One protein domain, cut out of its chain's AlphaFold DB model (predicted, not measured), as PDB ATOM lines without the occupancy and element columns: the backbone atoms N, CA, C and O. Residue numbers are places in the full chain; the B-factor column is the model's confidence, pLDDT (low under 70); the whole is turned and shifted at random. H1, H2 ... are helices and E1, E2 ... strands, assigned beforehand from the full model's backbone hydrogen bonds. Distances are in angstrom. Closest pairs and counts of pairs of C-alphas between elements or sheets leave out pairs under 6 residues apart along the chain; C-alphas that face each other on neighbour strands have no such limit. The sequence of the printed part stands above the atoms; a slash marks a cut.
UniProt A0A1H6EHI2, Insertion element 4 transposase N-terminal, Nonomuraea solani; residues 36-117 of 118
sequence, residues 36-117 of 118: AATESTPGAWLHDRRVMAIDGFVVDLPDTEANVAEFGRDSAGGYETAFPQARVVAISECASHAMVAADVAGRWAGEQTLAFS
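This is residues 36 to 117 of the 118 residues of the protein "Insertion element 4 transposase N-terminal" of Nonomuraea solani (UniProt A0A1H6EHI2). A narrow, twisted ribbon of three strands, E1, E2 and E3, runs lengthwise in a rod, with the short helix H2 packed over E2. Unnamed stretches lengthen the rod at both ends: residues 36 to 51 before E1, and residues 72 to 84 at the other end, where H1 sits beside the start of E2. The printed part has 82 residues, with named elements in the order E1, H1, E2, E3, H2; the sheet order is E1 - E2 - E3, all antiparallel. The class is mixed, helices and strands, though under half of the residues are in named elements. The whole is loose, with a radius of gyration of the C-alphas of 16.4 A, and spans 48 by 22 by 21 A.

Start at C-alpha 36, at (-65.202, 31.067, 24.967); residues 36 to 51 hold no named element, but there residues 45 to 46 pair antiparallel with 49 to 50. Find C-alpha 52 at (-56.183, 23.664, 25.639), where E1 begins; it runs 25.7 A to residue 60. H1 follows, residues 65 to 71. In the next stretch, residues 75 to 76 pair antiparallel with 79 to 80. E2, residues 85 to 93, runs 25.0 A, and E3, residues 99 to 105, runs 17.2 A. H2, residues 111 to 115, ends at C-alpha 115, at (-44.335, 28.813, 22.706).

Look first at E2, the inner strand, with edge strands E1 and E3. E1 and E2 are antiparallel at 158 degrees; check N 53 and O 92, 2.8 A apart and within hydrogen-bond range. E2 and E3 form a hairpin, antiparallel at 161 degrees, with N 87 and O 105 within hydrogen-bond range at 2.8 A. H2 is on the sheet, over E2, at a height over the sheet of 7.5 A; the closest C-alphas of E2 and H2 are those of Val 89 and Leu 114, 6.0 A apart. H1 is on the sheet but over none of its strands; the closest C-alphas of H1 and E2 are those of Phe 71 and Ala 86, 5.7 A apart. H1 and H2 are apart. In H1 and H2 every O i to N i+4 pair is within hydrogen-bond range.

The two C-alphas farthest apart are those of Ser 40 and Gly 78, 50.9 A. The printed part has no cut. The link from H1 to E2 is long, with 13 residues; the links E1 to H1, E2 to E3 and E3 to H2 are tight. The mean pLDDT of the printed part is 95.0, and no printed residue is under 70.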
ATOM      1  N   ALA A  36     -63.794  30.858  25.298       96.44
ATOM      2  CA  ALA A  36     -65.202  31.067  24.967       96.44
ATOM      3  C   ALA A  36     -66.111  29.969  25.543       96.44
ATOM      4  O   ALA A  36     -67.313  30.177  25.703       96.44
ATOM      5  N   ALA A  37     -65.557  28.799  25.868       96.94
ATOM      6  CA  ALA A  37     -66.294  27.690  26.439       96.94
ATOM      7  C   ALA A  37     -66.673  27.962  27.899       96.94
ATOM      8  O   ALA A  37     -65.913  28.521  28.700       96.94
ATOM      9  N   THR A  38     -67.855  27.483  28.251       95.81
ATOM     10  CA  THR A  38     -68.435  27.498  29.602       95.81
ATOM     11  C   THR A  38     -68.370  26.100  30.197       95.81
ATOM     12  O   THR A  38     -68.286  25.154  29.429       95.81
ATOM     13  N   GLU A  39     -68.487  25.918  31.514       93.31
ATOM     14  CA  GLU A  39     -68.435  24.574  32.133       93.31
ATOM     15  C   GLU A  39     -69.455  23.579  31.545       93.31
ATOM     16  O   GLU A  39     -69.228  22.372  31.551       93.31
ATOM     17  N   SER A  40     -70.560  24.074  30.975       95.50
ATOM     18  CA  SER A  40     -71.550  23.261  30.259       95.50
ATOM     19  C   SER A  40     -71.159  22.876  28.826       95.50
ATOM     20  O   SER A  40     -71.884  22.122  28.182       95.50
ATOM     21  N   THR A  41     -70.058  23.401  28.290       97.12
ATOM     22  CA  THR A  41     -69.576  23.105  26.938       97.12
ATOM     23  C   THR A  41     -68.966  21.697  26.908       97.12
ATOM     24  O   THR A  41     -67.960  21.453  27.581       97.12
ATOM     25  N   PRO A  42     -69.526  20.760  26.120       95.88
ATOM     26  CA  PRO A  42     -69.019  19.392  26.065       95.88
ATOM     27  C   PRO A  42     -67.546  19.333  25.645       95.88
ATOM     28  O   PRO A  42     -67.140  19.983  24.687       95.88
ATOM     29  N   GLY A  43     -66.747  18.539  26.362       95.12
ATOM     30  CA  GLY A  43     -65.335  18.300  26.033       95.12
ATOM     31  C   GLY A  43     -64.371  19.448  26.355       95.12
ATOM     32  O   GLY A  43     -63.176  19.311  26.119       95.12
ATOM     33  N   ALA A  44     -64.850  20.563  26.912       97.38
ATOM     34  CA  ALA A  44     -63.997  21.707  27.236       97.38
ATOM     35  C   ALA A  44     -63.169  21.518  28.525       97.38
ATOM     36  O   ALA A  44     -62.180  22.224  28.728       97.38
ATOM     37  N   TRP A  45     -63.531  20.545  29.369       98.00
ATOM     38  CA  TRP A  45     -62.817  20.201  30.600       98.00
ATOM     39  C   TRP A  45     -62.525  18.708  30.703       98.00
ATOM     40  O   TRP A  45     -63.361  17.865  30.377       98.00
ATOM     41  N   LEU A  46     -61.354  18.407  31.256       96.50
ATOM     42  CA  LEU A  46     -61.004  17.127  31.849       96.50
ATOM     43  C   LEU A  46     -60.915  17.342  33.365       96.50
ATOM     44  O   LEU A  46     -59.956  17.937  33.855       96.50
ATOM     45  N   HIS A  47     -61.929  16.888  34.103       94.00
ATOM     46  CA  HIS A  47     -62.124  17.250  35.513       94.00
ATOM     47  C   HIS A  47     -62.141  18.779  35.719       94.00
ATOM     48  O   HIS A  47     -62.939  19.471  35.099       94.00
ATOM     49  N   ASP A  48     -61.278  19.314  36.580       94.88
ATOM     50  CA  ASP A  48     -61.144  20.737  36.903       94.88
ATOM     51  C   ASP A  48     -60.134  21.464  35.993       94.88
ATOM     52  O   ASP A  48     -59.768  22.616  36.240       94.88
ATOM     53  N   ARG A  49     -59.652  20.801  34.934       96.50
ATOM     54  CA  ARG A  49     -58.688  21.357  33.980       96.50
ATOM     55  C   ARG A  49     -59.359  21.632  32.645       96.50
ATOM     56  O   ARG A  49     -59.893  20.725  32.012       96.50
ATOM     57  N   ARG A  50     -59.288  22.886  32.196       96.88
ATOM     58  CA  ARG A  50     -59.712  23.272  30.848       96.88
ATOM     59  C   ARG A  50     -58.755  22.666  29.820       96.88
ATOM     60  O   ARG A  50     -57.540  22.730  29.999       96.88
ATOM     61  N   VAL A  51     -59.301  22.088  28.756       97.75
ATOM     62  CA  VAL A  51     -58.515  21.442  27.702       97.75
ATOM     63  C   VAL A  51     -58.107  22.482  26.660       97.75
ATOM     64  O   VAL A  51     -58.950  23.049  25.962       97.75
ATOM     65  N   MET A  52     -56.802  22.716  26.565       98.00
ATOM     66  CA  MET A  52     -56.183  23.664  25.639       98.00
ATOM     67  C   MET A  52     -55.215  22.921  24.716       98.00
ATOM     68  O   MET A  52     -54.600  21.937  25.129       98.00
ATOM     69  N   ALA A  53     -55.054  23.414  23.493       97.50
ATOM     70  CA  ALA A  53     -54.036  22.978  22.549       97.50
ATOM     71  C   ALA A  53     -53.036  24.109  22.318       97.50
ATOM     72  O   ALA A  53     -53.425  25.274  22.262       97.50
ATOM     73  N   ILE A  54     -51.768  23.749  22.155       97.69
ATOM     74  CA  ILE A  54     -50.722  24.622  21.630       97.69
ATOM     75  C   ILE A  54     -50.181  23.972  20.363       97.69
ATOM     76  O   ILE A  54     -49.916  22.770  20.370       97.69
ATOM     77  N   ASP A  55     -50.085  24.740  19.284       96.81
ATOM     78  CA  ASP A  55     -49.600  24.243  17.996       96.81
ATOM     79  C   ASP A  55     -48.994  25.376  17.160       96.81
ATOM     80  O   ASP A  55     -49.345  26.554  17.331       96.81
ATOM     81  N   GLY A  56     -48.081  25.008  16.262       95.75
ATOM     82  CA  GLY A  56     -47.401  25.910  15.345       95.75
ATOM     83  C   GLY A  56     -47.811  25.694  13.888       95.75
ATOM     84  O   GLY A  56     -47.856  24.574  13.396       95.75
ATOM     85  N   PHE A  57     -48.025  26.779  13.147       94.81
ATOM     86  CA  PHE A  57     -48.259  26.734  11.702       94.81
ATOM     87  C   PHE A  57     -47.514  27.854  10.973       94.81
ATOM     88  O   PHE A  57     -46.985  28.780  11.587       94.81
ATOM     89  N   VAL A  58     -47.442  27.757   9.645       94.81
ATOM     90  CA  VAL A  58     -46.815  28.774   8.790       94.81
ATOM     91  C   VAL A  58     -47.833  29.386   7.840       94.81
ATOM     92  O   VAL A  58     -48.752  28.708   7.377       94.81
ATOM     93  N   VAL A  59     -47.672  30.676   7.556       95.75
ATOM     94  CA  VAL A  59     -48.515  31.434   6.628       95.75
ATOM     95  C   VAL A  59     -47.631  32.077   5.570       95.75
ATOM     96  O   VAL A  59     -46.688  32.797   5.905       95.75
ATOM     97  N   ASP A  60     -47.957  31.845   4.299       96.75
ATOM     98  CA  ASP A  60     -47.301  32.522   3.182       96.75
ATOM     99  C   ASP A  60     -47.648  34.014   3.185       96.75
ATOM    100  O   ASP A  60     -48.810  34.418   3.305       96.75
ATOM    101  N   LEU A  61     -46.624  34.842   3.021       96.56
ATOM    102  CA  LEU A  61     -46.741  36.290   2.967       96.56
ATOM    103  C   LEU A  61     -46.555  36.800   1.534       96.56
ATOM    104  O   LEU A  61     -45.875  36.164   0.726       96.56
ATOM    105  N   PRO A  62     -47.102  37.985   1.201       95.50
ATOM    106  CA  PRO A  62     -46.799  38.642  -0.064       95.50
ATOM    107  C   PRO A  62     -45.289  38.780  -0.276       95.50
ATOM    108  O   PRO A  62     -44.577  39.231   0.627       95.50
ATOM    109  N   ASP A  63     -44.824  38.436  -1.476       96.81
ATOM    110  CA  ASP A  63     -43.414  38.522  -1.848       96.81
ATOM    111  C   ASP A  63     -42.986  39.983  -2.017       96.81
ATOM    112  O   ASP A  63     -43.172  40.607  -3.062       96.81
ATOM    113  N   THR A  64     -42.483  40.555  -0.932       96.12
ATOM    114  CA  THR A  64     -41.978  41.924  -0.872       96.12
ATOM    115  C   THR A  64     -40.642  41.909  -0.153       96.12
ATOM    116  O   THR A  64     -40.448  41.110   0.762       96.12
ATOM    117  N   GLU A  65     -39.739  42.819  -0.517       97.25
ATOM    118  CA  GLU A  65     -38.424  42.928   0.129       97.25
ATOM    119  C   GLU A  65     -38.543  43.082   1.653       97.25
ATOM    120  O   GLU A  65     -37.796  42.451   2.394       97.25
ATOM    121  N   ALA A  66     -39.539  43.842   2.124       95.81
ATOM    122  CA  ALA A  66     -39.814  44.018   3.548       95.81
ATOM    123  C   ALA A  66     -40.208  42.702   4.243       95.81
ATOM    124  O   ALA A  66     -39.653  42.381   5.290       95.81
ATOM    125  N   ASN A  67     -41.112  41.907   3.658       96.00
ATOM    126  CA  ASN A  67     -41.501  40.618   4.242       96.00
ATOM    127  C   ASN A  67     -40.369  39.588   4.165       96.00
ATOM    128  O   ASN A  67     -40.221  38.775   5.070       96.00
ATOM    129  N   VAL A  68     -39.562  39.608   3.103       96.81
ATOM    130  CA  VAL A  68     -38.386  38.735   3.004       96.81
ATOM    131  C   VAL A  68     -37.358  39.101   4.074       96.81
ATOM    132  O   VAL A  68     -36.816  38.202   4.708       96.81
ATOM    133  N   ALA A  69     -37.126  40.391   4.320       96.06
ATOM    134  CA  ALA A  69     -36.224  40.844   5.375       96.06
ATOM    135  C   ALA A  69     -36.735  40.486   6.784       96.06
ATOM    136  O   ALA A  69     -35.945  40.041   7.611       96.06
ATOM    137  N   GLU A  70     -38.039  40.643   7.040       95.31
ATOM    138  CA  GLU A  70     -38.647  40.441   8.366       95.31
ATOM    139  C   GLU A  70     -39.027  38.989   8.680       95.31
ATOM    140  O   GLU A  70     -39.070  38.606   9.844       95.31
ATOM    141  N   PHE A  71     -39.301  38.152   7.677       96.19
ATOM    142  CA  PHE A  71     -39.754  36.775   7.908       96.19
ATOM    143  C   PHE A  71     -38.859  35.717   7.267       96.19
ATOM    144  O   PHE A  71     -38.781  34.586   7.752       96.19
ATOM    145  N   GLY A  72     -38.132  36.079   6.211       95.19
ATOM    146  CA  GLY A  72     -37.315  35.152   5.439       95.19
ATOM    147  C   GLY A  72     -38.135  34.144   4.631       95.19
ATOM    148  O   GLY A  72     -39.353  34.022   4.763       95.19
ATOM    149  N   ARG A  73     -37.430  33.405   3.773       94.44
ATOM    150  CA  ARG A  73     -37.948  32.241   3.043       94.44
ATOM    151  C   ARG A  73     -37.437  30.986   3.712       94.44
ATOM    152  O   ARG A  73     -36.250  30.916   4.043       94.44
ATOM    153  N   ASP A  74     -38.315  30.020   3.952       88.81
ATOM    154  CA  ASP A  74     -37.849  28.779   4.546       88.81
ATOM    155  C   ASP A  74     -37.086  27.950   3.512       88.81
ATOM    156  O   ASP A  74     -37.333  28.034   2.308       88.81
ATOM    157  N   SER A  75     -36.112  27.174   3.975       87.31
ATOM    158  CA  SER A  75     -35.209  26.438   3.100       87.31
ATOM    159  C   SER A  75     -34.818  25.107   3.724       87.31
ATOM    160  O   SER A  75     -34.250  25.081   4.818       87.31
ATOM    161  N   ALA A  76     -35.037  24.011   3.007       79.88
ATOM    162  CA  ALA A  76     -34.645  22.676   3.439       79.88
ATOM    163  C   ALA A  76     -34.204  21.833   2.237       79.88
ATOM    164  O   ALA A  76     -34.833  21.867   1.182       79.88
ATOM    165  N   GLY A  77     -33.115  21.072   2.386       78.81
ATOM    166  CA  GLY A  77     -32.692  20.091   1.377       78.81
ATOM    167  C   GLY A  77     -32.379  20.667  -0.012       78.81
ATOM    168  O   GLY A  77     -32.572  19.976  -1.005       78.81
ATOM    169  N   GLY A  78     -31.927  21.924  -0.098       83.56
ATOM    170  CA  GLY A  78     -31.630  22.598  -1.371       83.56
ATOM    171  C   GLY A  78     -32.843  23.227  -2.069       83.56
ATOM    172  O   GLY A  78     -32.696  23.769  -3.161       83.56
ATOM    173  N   TYR A  79     -34.019  23.180  -1.443       86.31
ATOM    174  CA  TYR A  79     -35.224  23.899  -1.851       86.31
ATOM    175  C   TYR A  79     -35.435  25.128  -0.956       86.31
ATOM    176  O   TYR A  79     -35.151  25.080   0.243       86.31
ATOM    177  N   GLU A  80     -35.953  26.204  -1.546       90.44
ATOM    178  CA  GLU A  80     -36.404  27.418  -0.865       90.44
ATOM    179  C   GLU A  80     -37.878  27.673  -1.207       90.44
ATOM    180  O   GLU A  80     -38.310  27.453  -2.343       90.44
ATOM    181  N   THR A  81     -38.657  28.136  -0.231       92.25
ATOM    182  CA  THR A  81     -40.071  28.456  -0.427       92.25
ATOM    183  C   THR A  81     -40.265  29.602  -1.417       92.25
ATOM    184  O   THR A  81     -39.541  30.601  -1.427       92.25
ATOM    185  N   ALA A  82     -41.310  29.486  -2.243       93.12
ATOM    186  CA  ALA A  82     -41.648  30.488  -3.255       93.12
ATOM    187  C   ALA A  82     -42.089  31.836  -2.661       93.12
ATOM    188  O   ALA A  82     -41.997  32.855  -3.346       93.12
ATOM    189  N   PHE A  83     -42.493  31.862  -1.391       96.06
ATOM    190  CA  PHE A  83     -42.897  33.059  -0.662       96.06
ATOM    191  C   PHE A  83     -42.175  33.142   0.688       96.06
ATOM    192  O   PHE A  83     -41.784  32.101   1.232       96.06
ATOM    193  N   PRO A  84     -41.986  34.356   1.240       97.06
ATOM    194  CA  PRO A  84     -41.635  34.500   2.644       97.06
ATOM    195  C   PRO A  84     -42.742  33.926   3.535       97.06
ATOM    196  O   PRO A  84     -43.918  33.989   3.176       97.06
ATOM    197  N   GLN A  85     -42.373  33.375   4.691       96.06
ATOM    198  CA  GLN A  85     -43.314  32.680   5.576       96.06
ATOM    199  C   GLN A  85     -43.236  33.196   7.010       96.06
ATOM    200  O   GLN A  85     -42.166  33.214   7.613       96.06
ATOM    201  N   ALA A  86     -44.387  33.555   7.577       96.50
ATOM    202  CA  ALA A  86     -44.515  33.818   9.005       96.50
ATOM    203  C   ALA A  86     -44.838  32.520   9.745       96.50
ATOM    204  O   ALA A  86     -45.809  31.843   9.406       96.50
ATOM    205  N   ARG A  87     -44.066  32.201  10.785       96.25
ATOM    206  CA  ARG A  87     -44.418  31.160  11.751       96.25
ATOM    207  C   ARG A  87     -45.313  31.763  12.821       96.25
ATOM    208  O   ARG A  87     -44.974  32.794  13.393       96.25
ATOM    209  N   VAL A  88     -46.418  31.092  13.106       97.00
ATOM    210  CA  VAL A  88     -47.361  31.436  14.167       97.00
ATOM    211  C   VAL A  88     -47.413  30.271  15.140       97.00
ATOM    212  O   VAL A  88     -47.575  29.133  14.710       97.00
ATOM    213  N   VAL A  89     -47.302  30.546  16.436       98.19
ATOM    214  CA  VAL A  89     -47.625  29.568  17.485       98.19
ATOM    215  C   VAL A  89     -48.758  30.133  18.304       98.19
ATOM    216  O   VAL A  89     -48.737  31.310  18.661       98.19
ATOM    217  N   ALA A  90     -49.766  29.309  18.566       97.81
ATOM    218  CA  ALA A  90     -50.958  29.755  19.257       97.81
ATOM    219  C   ALA A  90     -51.454  28.742  20.276       97.81
ATOM    220  O   ALA A  90     -51.355  27.534  20.076       97.81
ATOM    221  N   ILE A  91     -52.063  29.268  21.338       98.00
ATOM    222  CA  ILE A  91     -52.865  28.487  22.272       98.00
ATOM    223  C   ILE A  91     -54.329  28.656  21.878       98.00
ATOM    224  O   ILE A  91     -54.820  29.779  21.719       98.00
ATOM    225  N   SER A  92     -55.042  27.542  21.756       97.56
ATOM    226  CA  SER A  92     -56.477  27.517  21.496       97.56
ATOM    227  C   SER A  92     -57.215  26.643  22.497       97.56
ATOM    228  O   SER A  92     -56.691  25.665  23.027       97.56
ATOM    229  N   GLU A  93     -58.453  27.013  22.781       97.44
ATOM    230  CA  GLU A  93     -59.368  26.181  23.540       97.44
ATOM    231  C   GLU A  93     -59.929  25.066  22.656       97.44
ATOM    232  O   GLU A  93     -60.555  25.343  21.635       97.44
ATOM    233  N   CYS A  94     -59.764  23.802  23.058       96.88
ATOM    234  CA  CYS A  94     -60.056  22.669  22.175       96.88
ATOM    235  C   CYS A  94     -61.532  22.547  21.777       96.88
ATOM    236  O   CYS A  94     -61.827  22.133  20.662       96.88
ATOM    237  N   ALA A  95     -62.462  22.883  22.675       96.62
ATOM    238  CA  ALA A  95     -63.891  22.684  22.429       96.62
ATOM    239  C   ALA A  95     -64.552  23.819  21.632       96.62
ATOM    240  O   ALA A  95     -65.499  23.575  20.892       96.62
ATOM    241  N   SER A  96     -64.091  25.064  21.801       95.94
ATOM    242  CA  SER A  96     -64.632  26.225  21.075       95.94
ATOM    243  C   SER A  96     -63.788  26.613  19.861       95.94
ATOM    244  O   SER A  96     -64.241  27.396  19.029       95.94
ATOM    245  N   HIS A  97     -62.556  26.101  19.784       95.00
ATOM    246  CA  HIS A  97     -61.509  26.516  18.853       95.00
ATOM    247  C   HIS A  97     -61.120  27.999  18.966       95.00
ATOM    248  O   HIS A  97     -60.445  28.534  18.085       95.00
ATOM    249  N   ALA A  98     -61.514  28.680  20.049       96.31
ATOM    250  CA  ALA A  98     -61.121  30.058  20.292       96.31
ATOM    251  C   ALA A  98     -59.613  30.134  20.560       96.31
ATOM    252  O   ALA A  98     -59.098  29.475  21.467       96.31
ATOM    253  N   MET A  99     -58.909  30.958  19.787       96.88
ATOM    254  CA  MET A  99     -57.516  31.302  20.069       96.88
ATOM    255  C   MET A  99     -57.470  32.257  21.261       96.88
ATOM    256  O   MET A  99     -58.242  33.215  21.326       96.88
ATOM    257  N   VAL A 100     -56.567  31.996  22.203       97.44
ATOM    258  CA  VAL A 100     -56.448  32.769  23.451       97.44
ATOM    259  C   VAL A 100     -55.102  33.474  23.588       97.44
ATOM    260  O   VAL A 100     -55.011  34.478  24.287       97.44
ATOM    261  N   ALA A 101     -54.078  32.977  22.897       97.25
ATOM    262  CA  ALA A 101     -52.764  33.593  22.785       97.25
ATOM    263  C   ALA A 101     -52.151  33.202  21.438       97.25
ATOM    264  O   ALA A 101     -52.424  32.111  20.933       97.25
ATOM    265  N   ALA A 102     -51.350  34.087  20.857       97.25
ATOM    266  CA  ALA A 102     -50.574  33.803  19.659       97.25
ATOM    267  C   ALA A 102     -49.356  34.724  19.589       97.25
ATOM    268  O   ALA A 102     -49.439  35.888  19.988       97.25
ATOM    269  N   ASP A 103     -48.267  34.210  19.033       96.31
ATOM    270  CA  ASP A 103     -47.075  34.978  18.703       96.31
ATOM    271  C   ASP A 103     -46.571  34.584  17.313       96.31
ATOM    272  O   ASP A 103     -46.865  33.495  16.807       96.31
ATOM    273  N   VAL A 104     -45.873  35.515  16.668       96.00
ATOM    274  CA  VAL A 104     -45.517  35.448  15.252       96.00
ATOM    275  C   VAL A 104     -44.061  35.842  15.068       96.00
ATOM    276  O   VAL A 104     -43.633  36.883  15.557       96.00
ATOM    277  N   ALA A 105     -43.311  35.054  14.304       95.88
ATOM    278  CA  ALA A 105     -41.943  35.397  13.935       95.88
ATOM    279  C   ALA A 105     -41.553  34.862  12.555       95.88
ATOM    280  O   ALA A 105     -42.244  34.039  11.950       95.88
ATOM    281  N   GLY A 106     -40.412  35.345  12.066       94.81
ATOM    282  CA  GLY A 106     -39.749  34.809  10.887       94.81
ATOM    283  C   GLY A 106     -39.153  33.421  11.095       94.81
ATOM    284  O   GLY A 106     -39.144  32.850  12.188       94.81
ATOM    285  N   ARG A 107     -38.581  32.891  10.014       88.31
ATOM    286  CA  ARG A 107     -38.042  31.529   9.919       88.31
ATOM    287  C   ARG A 107     -36.960  31.158  10.943       88.31
ATOM    288  O   ARG A 107     -36.670  29.982  11.120       88.31
ATOM    289  N   TRP A 108     -36.317  32.142  11.566       89.25
ATOM    290  CA  TRP A 108     -35.253  31.940  12.557       89.25
ATOM    291  C   TRP A 108     -35.779  31.527  13.930       89.25
ATOM    292  O   TRP A 108     -35.019  30.973  14.722       89.25
ATOM    293  N   ALA A 109     -37.049  31.796  14.232       92.44
ATOM    294  CA  ALA A 109     -37.654  31.379  15.485       92.44
ATOM    295  C   ALA A 109     -38.203  29.951  15.361       92.44
ATOM    296  O   ALA A 109     -39.009  29.640  14.478       92.44
ATOM    297  N   GLY A 110     -37.773  29.081  16.275       91.88
ATOM    298  CA  GLY A 110     -38.369  27.760  16.436       91.88
ATOM    299  C   GLY A 110     -39.738  27.844  17.111       91.88
ATOM    300  O   GLY A 110     -40.027  28.789  17.844       91.88
ATOM    301  N   GLU A 111     -40.561  26.813  16.916       94.19
ATOM    302  CA  GLU A 111     -41.875  26.706  17.564       94.19
ATOM    303  C   GLU A 111     -41.770  26.797  19.093       94.19
ATOM    304  O   GLU A 111     -42.525  27.528  19.719       94.19
ATOM    305  N   GLN A 112     -40.767  26.143  19.689       95.62
ATOM    306  CA  GLN A 112     -40.527  26.211  21.132       95.62
ATOM    307  C   GLN A 112     -40.216  27.634  21.608       95.62
ATOM    308  O   GLN A 112     -40.703  28.040  22.656       95.62
ATOM    309  N   THR A 113     -39.433  28.405  20.847       96.12
ATOM    310  CA  THR A 113     -39.114  29.798  21.194       96.12
ATOM    311  C   THR A 113     -40.376  30.648  21.262       96.12
ATOM    312  O   THR A 113     -40.542  31.389  22.224       96.12
ATOM    313  N   LEU A 114     -41.268  30.497  20.280       96.31
ATOM    314  CA  LEU A 114     -42.553  31.192  20.264       96.31
ATOM    315  C   LEU A 114     -43.514  30.661  21.334       96.31
ATOM    316  O   LEU A 114     -44.233  31.433  21.942       96.31
ATOM    317  N   ALA A 115     -43.507  29.363  21.633       96.56
ATOM    318  CA  ALA A 115     -44.335  28.813  22.706       96.56
ATOM    319  C   ALA A 115     -44.004  29.425  24.081       96.56
ATOM    320  O   ALA A 115     -44.896  29.590  24.908       96.56
ATOM    321  N   PHE A 116     -42.737  29.777  24.327       96.06
ATOM    322  CA  PHE A 116     -42.310  30.419  25.575       96.06
ATOM    323  C   PHE A 116     -42.646  31.916  25.668       96.06
ATOM    324  O   PHE A 116     -42.503  32.478  26.755       96.06
ATOM    325  N   SER A 117     -43.062  32.571  24.579       94.56
ATOM    326  CA  SER A 117     -43.457  33.989  24.578       94.56
ATOM    327  C   SER A 117     -44.969  34.224  24.711       94.56
ATOM    328  O   SER A 117     -45.387  35.384  24.746       94.56
TER     329      SER A 117